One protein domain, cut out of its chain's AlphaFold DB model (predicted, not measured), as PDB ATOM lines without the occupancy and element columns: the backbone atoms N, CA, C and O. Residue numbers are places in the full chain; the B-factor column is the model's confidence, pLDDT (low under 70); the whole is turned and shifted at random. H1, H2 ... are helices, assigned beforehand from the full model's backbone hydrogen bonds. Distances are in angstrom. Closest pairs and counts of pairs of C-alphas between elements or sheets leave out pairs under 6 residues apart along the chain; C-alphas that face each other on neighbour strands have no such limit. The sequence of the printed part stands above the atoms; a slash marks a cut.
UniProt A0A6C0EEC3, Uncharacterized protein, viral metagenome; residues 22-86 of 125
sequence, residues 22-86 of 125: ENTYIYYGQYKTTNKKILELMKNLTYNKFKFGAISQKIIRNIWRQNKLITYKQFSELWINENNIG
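AT A GLANCE: This is residues 22 to 86 of the 125 residues of an uncharacterized protein of viral metagenome (UniProt A0A6C0EEC3). Three helices make an open triangle, with H3 meeting both H1 and H2 while H1 and H2 keep apart. Residues 22 to 35, a long stretch with no named element, wind from near the first residues of H3 past the side between H1 and H2 and lead into H1. The printed part has 65 residues with three named helices, in the order H1, H2, H3, and no named strand; the class is all helix. The whole is compact, with a radius of gyration of the C-alphas of 10.7 A, and rounded, spanning 28 by 26 by 20 A.

HOW THE PARTS SIT: H3, residues 72 to 85, is the longest helix. H2, residues 54 to 65, touches H3 with residues 55 to 60 alone; their closest C-alphas, those of Ser 56 and Trp 79, are 6.4 A apart. These two run opposite ways at a steep tilt of 52 degrees. H1, residues 36 to 45, is touched by residues 72 to 76 alone of H3; their closest C-alphas, those of Leu 45 and Ser 76, are 6.1 A apart. H1 and H3 run the same way at a steep tilt of 66 degrees. H1 and H2 are apart. In H1, H2 and H3 every O i to N i+4 pair is within hydrogen-bond range.

IN THESE COORDINATES: H3 measures 19.6 A from C-alpha 72 at (-19.278, -37.996, 28.484) to C-alpha 85 at (-26.818, -28.510, 43.848). H2 measures 16.1 A from its first to its last C-alpha. H1 begins with C-alpha 36 at (-12.730, -48.680, 35.070) and measures 14.2 A.

THE WHOLE: The two C-alphas farthest apart, those of Asn 48 and Asn 67, are 29.0 A apart. The printed part has no cut. The links H1 to H2, of 8 residues, and H2 to H3, of 6, are short. The mean pLDDT of the printed part is 92.4, and residue 86 is under 70.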
ATOM      1  N   GLU A  22     -14.095 -37.826  25.685       96.62
ATOM      2  CA  GLU A  22     -15.123 -36.879  26.132       96.62
ATOM      3  C   GLU A  22     -16.308 -36.729  25.159       96.62
ATOM      4  O   GLU A  22     -17.435 -36.486  25.591       96.62
ATOM      5  N   ASN A  23     -16.079 -36.955  23.862       97.00
ATOM      6  CA  ASN A  23     -17.078 -36.848  22.795       97.00
ATOM      7  C   ASN A  23     -17.813 -38.169  22.518       97.00
ATOM      8  O   ASN A  23     -18.721 -38.222  21.691       97.00
ATOM      9  N   THR A  24     -17.447 -39.249  23.210       95.94
ATOM     10  CA  THR A  24     -18.093 -40.553  23.053       95.94
ATOM     11  C   THR A  24     -19.488 -40.524  23.680       95.94
ATOM     12  O   THR A  24     -19.654 -40.102  24.825       95.94
ATOM     13  N   TYR A  25     -20.502 -40.979  22.938       96.50
ATOM     14  CA  TYR A  25     -21.876 -41.081  23.437       96.50
ATOM     15  C   TYR A  25     -22.042 -42.193  24.478       96.50
ATOM     16  O   TYR A  25     -21.437 -43.261  24.381       96.50
ATOM     17  N   ILE A  26     -22.927 -41.960  25.447       95.88
ATOM     18  CA  ILE A  26     -23.231 -42.908  26.523       95.88
ATOM     19  C   ILE A  26     -24.468 -43.752  26.177       95.88
ATOM     20  O   ILE A  26     -25.605 -43.272  26.235       95.88
ATOM     21  N   TYR A  27     -24.254 -45.036  25.892       96.00
ATOM     22  CA  TYR A  27     -25.318 -46.005  25.610       96.00
ATOM     23  C   TYR A  27     -25.671 -46.872  26.825       96.00
ATOM     24  O   TYR A  27     -24.811 -47.189  27.652       96.00
ATOM     25  N   TYR A  28     -26.927 -47.327  26.886       92.75
ATOM     26  CA  TYR A  28     -27.463 -48.116  28.006       92.75
ATOM     27  C   TYR A  28     -26.637 -49.368  28.330       92.75
ATOM     28  O   TYR A  28     -26.294 -49.609  29.484       92.75
ATOM     29  N   GLY A  29     -26.291 -50.162  27.316       91.19
ATOM     30  CA  GLY A  29     -25.587 -51.430  27.515       91.19
ATOM     31  C   GLY A  29     -24.095 -51.291  27.824       91.19
ATOM     32  O   GLY A  29     -23.482 -52.254  28.287       91.19
ATOM     33  N   GLN A  30     -23.517 -50.105  27.614       92.44
ATOM     34  CA  GLN A  30     -22.092 -49.829  27.802       92.44
ATOM     35  C   GLN A  30     -21.785 -49.131  29.132       92.44
ATOM     36  O   GLN A  30     -20.712 -49.338  29.704       92.44
ATOM     37  N   TYR A  31     -22.711 -48.315  29.639       91.81
ATOM     38  CA  TYR A  31     -22.531 -47.571  30.882       91.81
ATOM     39  C   TYR A  31     -22.680 -48.485  32.106       91.81
ATOM     40  O   TYR A  31     -23.782 -48.734  32.598       91.81
ATOM     41  N   LYS A  32     -21.550 -48.997  32.603       87.62
ATOM     42  CA  LYS A  32     -21.489 -49.914  33.749       87.62
ATOM     43  C   LYS A  32     -20.518 -49.405  34.804       87.62
ATOM     44  O   LYS A  32     -19.423 -48.955  34.478       87.62
ATOM     45  N   THR A  33     -20.892 -49.556  36.073       85.38
ATOM     46  CA  THR A  33     -20.058 -49.172  37.226       85.38
ATOM     47  C   THR A  33     -18.750 -49.961  37.304       85.38
ATOM     48  O   THR A  33     -17.767 -49.470  37.848       85.38
ATOM     49  N   THR A  34     -18.717 -51.164  36.729       86.75
ATOM     50  CA  THR A  34     -17.531 -52.028  36.664       86.75
ATOM     51  C   THR A  34     -16.512 -51.591  35.609       86.75
ATOM     52  O   THR A  34     -15.381 -52.076  35.615       86.75
ATOM     53  N   ASN A  35     -16.871 -50.678  34.699       88.75
ATOM     54  CA  ASN A  35     -15.961 -50.221  33.657       88.75
ATOM     55  C   ASN A  35     -15.009 -49.141  34.198       88.75
ATOM     56  O   ASN A  35     -15.357 -47.961  34.282       88.75
ATOM     57  N   LYS A  36     -13.780 -49.558  34.528       91.31
ATOM     58  CA  LYS A  36     -12.730 -48.680  35.070       91.31
ATOM     59  C   LYS A  36     -12.384 -47.513  34.141       91.31
ATOM     60  O   LYS A  36     -12.190 -46.410  34.635       91.31
ATOM     61  N   LYS A  37     -12.389 -47.720  32.818       93.25
ATOM     62  CA  LYS A  37     -12.075 -46.659  31.844       93.25
ATOM     63  C   LYS A  37     -13.117 -45.537  31.877       93.25
ATOM     64  O   LYS A  37     -12.764 -44.366  31.818       93.25
ATOM     65  N   ILE A  38     -14.399 -45.889  32.024       94.50
ATOM     66  CA  ILE A  38     -15.480 -44.902  32.192       94.50
ATOM     67  C   ILE A  38     -15.312 -44.142  33.506       94.50
ATOM     68  O   ILE A  38     -15.459 -42.922  33.522       94.50
ATOM     69  N   LEU A  39     -15.001 -44.849  34.598       94.56
ATOM     70  CA  LEU A  39     -14.769 -44.214  35.895       94.56
ATOM     71  C   LEU A  39     -13.640 -43.183  35.820       94.56
ATOM     72  O   LEU A  39     -13.796 -42.071  36.312       94.56
ATOM     73  N   GLU A  40     -12.519 -43.568  35.221       95.44
ATOM     74  CA  GLU A  40     -11.338 -42.728  35.067       95.44
ATOM     75  C   GLU A  40     -11.627 -41.507  34.193       95.44
ATOM     76  O   GLU A  40     -11.397 -40.383  34.635       95.44
ATOM     77  N   LEU A  41     -12.244 -41.700  33.018       96.62
ATOM     78  CA  LEU A  41     -12.655 -40.591  32.154       96.62
ATOM     79  C   LEU A  41     -13.559 -39.607  32.906       96.62
ATOM     80  O   LEU A  41     -13.323 -38.402  32.889       96.62
ATOM     81  N   MET A  42     -14.576 -40.113  33.602       97.50
ATOM     82  CA  MET A  42     -15.502 -39.261  34.344       97.50
ATOM     83  C   MET A  42     -14.834 -38.546  35.515       97.50
ATOM     84  O   MET A  42     -15.157 -37.390  35.777       97.50
ATOM     85  N   LYS A  43     -13.899 -39.187  36.222       96.56
ATOM     86  CA  LYS A  43     -13.111 -38.522  37.265       96.56
ATOM     87  C   LYS A  43     -12.270 -37.393  36.678       96.56
ATOM     88  O   LYS A  43     -12.320 -36.292  37.217       96.56
ATOM     89  N   ASN A  44     -11.601 -37.622  35.552       97.06
ATOM     90  CA  ASN A  44     -10.801 -36.596  34.883       97.06
ATOM     91  C   ASN A  44     -11.664 -35.396  34.465       97.06
ATOM     92  O   ASN A  44     -11.331 -34.258  34.785       97.06
ATOM     93  N   LEU A  45     -12.828 -35.650  33.859       97.56
ATOM     94  CA  LEU A  45     -13.768 -34.604  33.433       97.56
ATOM     95  C   LEU A  45     -14.445 -33.851  34.591       97.56
ATOM     96  O   LEU A  45     -15.066 -32.815  34.375       97.56
ATOM     97  N   THR A  46     -14.359 -34.360  35.822       96.50
ATOM     98  CA  THR A  46     -15.028 -33.778  37.000       96.50
ATOM     99  C   THR A  46     -14.060 -33.397  38.116       96.50
ATOM    100  O   THR A  46     -14.467 -33.291  39.275       96.50
ATOM    101  N   TYR A  47     -12.778 -33.205  37.799       95.62
ATOM    102  CA  TYR A  47     -11.751 -32.842  38.781       95.62
ATOM    103  C   TYR A  47     -11.701 -33.822  39.970       95.62
ATOM    104  O   TYR A  47     -11.693 -33.425  41.134       95.62
ATOM    105  N   ASN A  48     -11.727 -35.125  39.670       94.69
ATOM    106  CA  ASN A  48     -11.739 -36.253  40.610       94.69
ATOM    107  C   ASN A  48     -12.962 -36.357  41.538       94.69
ATOM    108  O   ASN A  48     -12.962 -37.178  42.458       94.69
ATOM    109  N   LYS A  49     -14.034 -35.594  41.287       91.81
ATOM    110  CA  LYS A  49     -15.238 -35.609  42.134       91.81
ATOM    111  C   LYS A  49     -16.223 -36.720  41.779       91.81
ATOM    112  O   LYS A  49     -16.982 -37.141  42.653       91.81
ATOM    113  N   PHE A  50     -16.229 -37.200  40.531       94.56
ATOM    114  CA  PHE A  50     -17.239 -38.147  40.059       94.56
ATOM    115  C   PHE A  50     -17.313 -39.430  40.894       94.56
ATOM    116  O   PHE A  50     -16.310 -40.101  41.162       94.56
ATOM    117  N   LYS A  51     -18.552 -39.820  41.215       90.44
ATOM    118  CA  LYS A  51     -18.896 -41.111  41.814       90.44
ATOM    119  C   LYS A  51     -20.072 -41.732  41.072       90.44
ATOM    120  O   LYS A  51     -21.089 -41.079  40.825       90.44
ATOM    121  N   PHE A  52     -19.958 -43.027  40.786       90.38
ATOM    122  CA  PHE A  52     -21.122 -43.817  40.407       90.38
ATOM    123  C   PHE A  52     -22.084 -43.902  41.592       90.38
ATOM    124  O   PHE A  52     -21.691 -44.245  42.703       90.38
ATOM    125  N   GLY A  53     -23.350 -43.592  41.344       87.12
ATOM    126  CA  GLY A  53     -24.373 -43.561  42.382       87.12
ATOM    127  C   GLY A  53     -25.713 -43.038  41.879       87.12
ATOM    128  O   GLY A  53     -25.930 -42.899  40.669       87.12
ATOM    129  N   ALA A  54     -26.604 -42.722  42.818       84.12
ATOM    130  CA  ALA A  54     -27.978 -42.312  42.534       84.12
ATOM    131  C   ALA A  54     -28.061 -41.108  41.579       84.12
ATOM    132  O   ALA A  54     -28.805 -41.170  40.603       84.12
ATOM    133  N   ILE A  55     -27.232 -40.074  41.785       87.75
ATOM    134  CA  ILE A  55     -27.154 -38.887  40.911       87.75
ATOM    135  C   ILE A  55     -26.865 -39.297  39.463       87.75
ATOM    136  O   ILE A  55     -27.645 -39.016  38.555       87.75
ATOM    137  N   SER A  56     -25.766 -40.029  39.251       92.25
ATOM    138  CA  SER A  56     -25.334 -40.454  37.915       92.25
ATOM    139  C   SER A  56     -26.394 -41.303  37.199       92.25
ATOM    140  O   SER A  56     -26.675 -41.086  36.021       92.25
ATOM    141  N   GLN A  57     -27.051 -42.211  37.932       91.31
ATOM    142  CA  GLN A  57     -28.108 -43.079  37.413       91.31
ATOM    143  C   GLN A  57     -29.385 -42.299  37.094       91.31
ATOM    144  O   GLN A  57     -30.006 -42.545  36.061       91.31
ATOM    145  N   LYS A  58     -29.776 -41.345  37.946       89.38
ATOM    146  CA  LYS A  58     -30.940 -40.479  37.725       89.38
ATOM    147  C   LYS A  58     -30.780 -39.683  36.436       89.38
ATOM    148  O   LYS A  58     -31.672 -39.726  35.589       89.38
ATOM    149  N   ILE A  59     -29.648 -38.994  36.283       94.06
ATOM    150  CA  ILE A  59     -29.369 -38.144  35.120       94.06
ATOM    151  C   ILE A  59     -29.441 -38.979  33.842       94.06
ATOM    152  O   ILE A  59     -30.240 -38.682  32.951       94.06
ATOM    153  N   ILE A  60     -28.663 -40.063  33.770       94.62
ATOM    154  CA  ILE A  60     -28.542 -40.822  32.524       94.62
ATOM    155  C   ILE A  60     -29.845 -41.545  32.152       94.62
ATOM    156  O   ILE A  60     -30.253 -41.540  30.991       94.62
ATOM    157  N   ARG A  61     -30.585 -42.079  33.137       92.31
ATOM    158  CA  ARG A  61     -31.892 -42.704  32.886       92.31
ATOM    159  C   ARG A  61     -32.920 -41.693  32.394       92.31
ATOM    160  O   ARG A  61     -33.730 -42.051  31.541       92.31
ATOM    161  N   ASN A  62     -32.909 -40.459  32.903       92.50
ATOM    162  CA  ASN A  62     -33.823 -39.414  32.439       92.50
ATOM    163  C   ASN A  62     -33.556 -39.052  30.967       92.50
ATOM    164  O   ASN A  62     -34.486 -38.999  30.166       92.50
ATOM    165  N   ILE A  63     -32.284 -38.909  30.592       95.38
ATOM    166  CA  ILE A  63     -31.848 -38.660  29.208       95.38
ATOM    167  C   ILE A  63     -32.320 -39.783  28.269       95.38
ATOM    168  O   ILE A  63     -32.943 -39.526  27.234       95.38
ATOM    169  N   TRP A  64     -32.099 -41.040  28.656       95.19
ATOM    170  CA  TRP A  64     -32.521 -42.195  27.863       95.19
ATOM    171  C   TRP A  64     -34.042 -42.318  27.741       95.19
ATOM    172  O   TRP A  64     -34.538 -42.655  26.666       95.19
ATOM    173  N   ARG A  65     -34.804 -41.989  28.797       92.69
ATOM    174  CA  ARG A  65     -36.281 -41.939  28.752       92.69
ATOM    175  C   ARG A  65     -36.792 -40.905  27.749       92.69
ATOM    176  O   ARG A  65     -37.824 -41.123  27.125       92.69
ATOM    177  N   GLN A  66     -36.051 -39.819  27.549       93.06
ATOM    178  CA  GLN A  66     -36.341 -38.804  26.532       93.06
ATOM    179  C   GLN A  66     -35.866 -39.205  25.126       93.06
ATOM    180  O   GLN A  66     -35.985 -38.418  24.188       93.06
ATOM    181  N   ASN A  67     -35.338 -40.421  24.944       92.94
ATOM    182  CA  ASN A  67     -34.768 -40.904  23.686       92.94
ATOM    183  C   ASN A  67     -33.622 -40.031  23.159       92.94
ATOM    184  O   ASN A  67     -33.469 -39.872  21.940       92.94
ATOM    185  N   LYS A  68     -32.818 -39.484  24.070       95.56
ATOM    186  CA  LYS A  68     -31.619 -38.706  23.760       95.56
ATOM    187  C   LYS A  68     -30.366 -39.476  24.170       95.56
ATOM    188  O   LYS A  68     -30.406 -40.322  25.062       95.56
ATOM    189  N   LEU A  69     -29.268 -39.168  23.494       96.31
ATOM    190  CA  LEU A  69     -27.917 -39.548  23.886       96.31
ATOM    191  C   LEU A  69     -27.164 -38.275  24.249       96.31
ATOM    192  O   LEU A  69     -27.449 -37.211  23.702       96.31
ATOM    193  N   ILE A  70     -26.210 -38.411  25.155       97.50
ATOM    194  CA  ILE A  70     -25.275 -37.351  25.525       97.50
ATOM    195  C   ILE A  70     -23.863 -37.910  25.511       97.50
ATOM    196  O   ILE A  70     -23.673 -39.123  25.654       97.50
ATOM    197  N   THR A  71     -22.892 -37.032  25.308       98.00
ATOM    198  CA  THR A  71     -21.475 -37.381  25.407       98.00
ATOM    199  C   THR A  71     -21.025 -37.426  26.866       98.00
ATOM    200  O   THR A  71     -21.711 -36.907  27.753       98.00
ATOM    201  N   TYR A  72     -19.865 -38.027  27.140       97.81
ATOM    202  CA  TYR A  72     -19.278 -37.996  28.484       97.81
ATOM    203  C   TYR A  72     -19.004 -36.575  28.984       97.81
ATOM    204  O   TYR A  72     -19.223 -36.320  30.163       97.81
ATOM    205  N   LYS A  73     -18.637 -35.642  28.098       98.12
ATOM    206  CA  LYS A  73     -18.474 -34.214  28.414       98.12
ATOM    207  C   LYS A  73     -19.767 -33.565  28.912       98.12
ATOM    208  O   LYS A  73     -19.825 -33.021  30.012       98.12
ATOM    209  N   GLN A  74     -20.839 -33.701  28.133       98.19
ATOM    210  CA  GLN A  74     -22.157 -33.180  28.510       98.19
ATOM    211  C   GLN A  74     -22.655 -33.835  29.802       98.19
ATOM    212  O   GLN A  74     -23.258 -33.196  30.662       98.19
ATOM    213  N   PHE A  75     -22.386 -35.131  29.962       98.00
ATOM    214  CA  PHE A  75     -22.752 -35.858  31.166       98.00
ATOM    215  C   PHE A  75     -21.976 -35.391  32.399       98.00
ATOM    216  O   PHE A  75     -22.583 -35.261  33.460       98.00
ATOM    217  N   SER A  76     -20.673 -35.112  32.285       97.62
ATOM    218  CA  SER A  76     -19.879 -34.581  33.398       97.62
ATOM    219  C   SER A  76     -20.352 -33.203  33.837       97.62
ATOM    220  O   SER A  76     -20.446 -32.968  35.037       97.62
ATOM    221  N   GLU A  77     -20.729 -32.332  32.900       97.12
ATOM    222  CA  GLU A  77     -21.279 -31.006  33.204       97.12
ATOM    223  C   GLU A  77     -22.609 -31.122  33.962       97.12
ATOM    224  O   GLU A  77     -22.777 -30.532  35.030       97.12
ATOM    225  N   LEU A  78     -23.533 -31.960  33.470       96.06
ATOM    226  CA  LEU A  78     -24.802 -32.232  34.153       96.06
ATOM    227  C   LEU A  78     -24.588 -32.844  35.537       96.06
ATOM    228  O   LEU A  78     -25.275 -32.480  36.489       96.06
ATOM    229  N   TRP A  79     -23.642 -33.777  35.654       95.44
ATOM    230  CA  TRP A  79     -23.327 -34.419  36.921       95.44
ATOM    231  C   TRP A  79     -22.724 -33.432  37.917       95.44
ATOM    232  O   TRP A  79     -23.151 -33.436  39.063       95.44
ATOM    233  N   ILE A  80     -21.787 -32.572  37.500       94.56
ATOM    234  CA  ILE A  80     -21.215 -31.525  38.358       94.56
ATOM    235  C   ILE A  80     -22.316 -30.582  38.834       94.56
ATOM    236  O   ILE A  80     -22.382 -30.301  40.026       94.56
ATOM    237  N   ASN A  81     -23.197 -30.139  37.936       91.69
ATOM    238  CA  ASN A  81     -24.298 -29.250  38.291       91.69
ATOM    239  C   ASN A  81     -25.223 -29.897  39.330       91.69
ATOM    240  O   ASN A  81     -25.462 -29.310  40.380       91.69
ATOM    241  N   GLU A  82     -25.675 -31.130  39.095       87.56
ATOM    242  CA  GLU A  82     -26.540 -31.854  40.038       87.56
ATOM    243  C   GLU A  82     -25.810 -32.189  41.354       87.56
ATOM    244  O   GLU A  82     -26.413 -32.157  42.422       87.56
ATOM    245  N   ASN A  83     -24.510 -32.483  41.301       84.88
ATOM    246  CA  ASN A  83     -23.695 -32.762  42.482       84.88
ATOM    247  C   ASN A  83     -23.414 -31.500  43.314       84.88
ATOM    248  O   ASN A  83     -23.343 -31.595  44.532       84.88
ATOM    249  N   ASN A  84     -23.258 -30.336  42.679       80.44
ATOM    250  CA  ASN A  84     -23.057 -29.045  43.346       80.44
ATOM    251  C   ASN A  84     -24.356 -28.471  43.908       80.44
ATOM    252  O   ASN A  84     -24.321 -27.788  44.925       80.44
ATOM    253  N   ILE A  85     -25.494 -28.753  43.260       71.38
ATOM    254  CA  ILE A  85     -26.818 -28.510  43.848       71.38
ATOM    255  C   ILE A  85     -26.960 -29.286  45.158       71.38
ATOM    256  O   ILE A  85     -27.715 -28.835  46.011       71.38
ATOM    257  N   GLY A  86     -26.216 -30.393  45.274       54.75
ATOM    258  CA  GLY A  86     -26.140 -31.242  46.437       54.75
ATOM    259  C   GLY A  86     -27.375 -32.129  46.590       54.75
ATOM    260  O   GLY A  86     -28.379 -32.030  45.871       54.75
TER     261      GLY A  86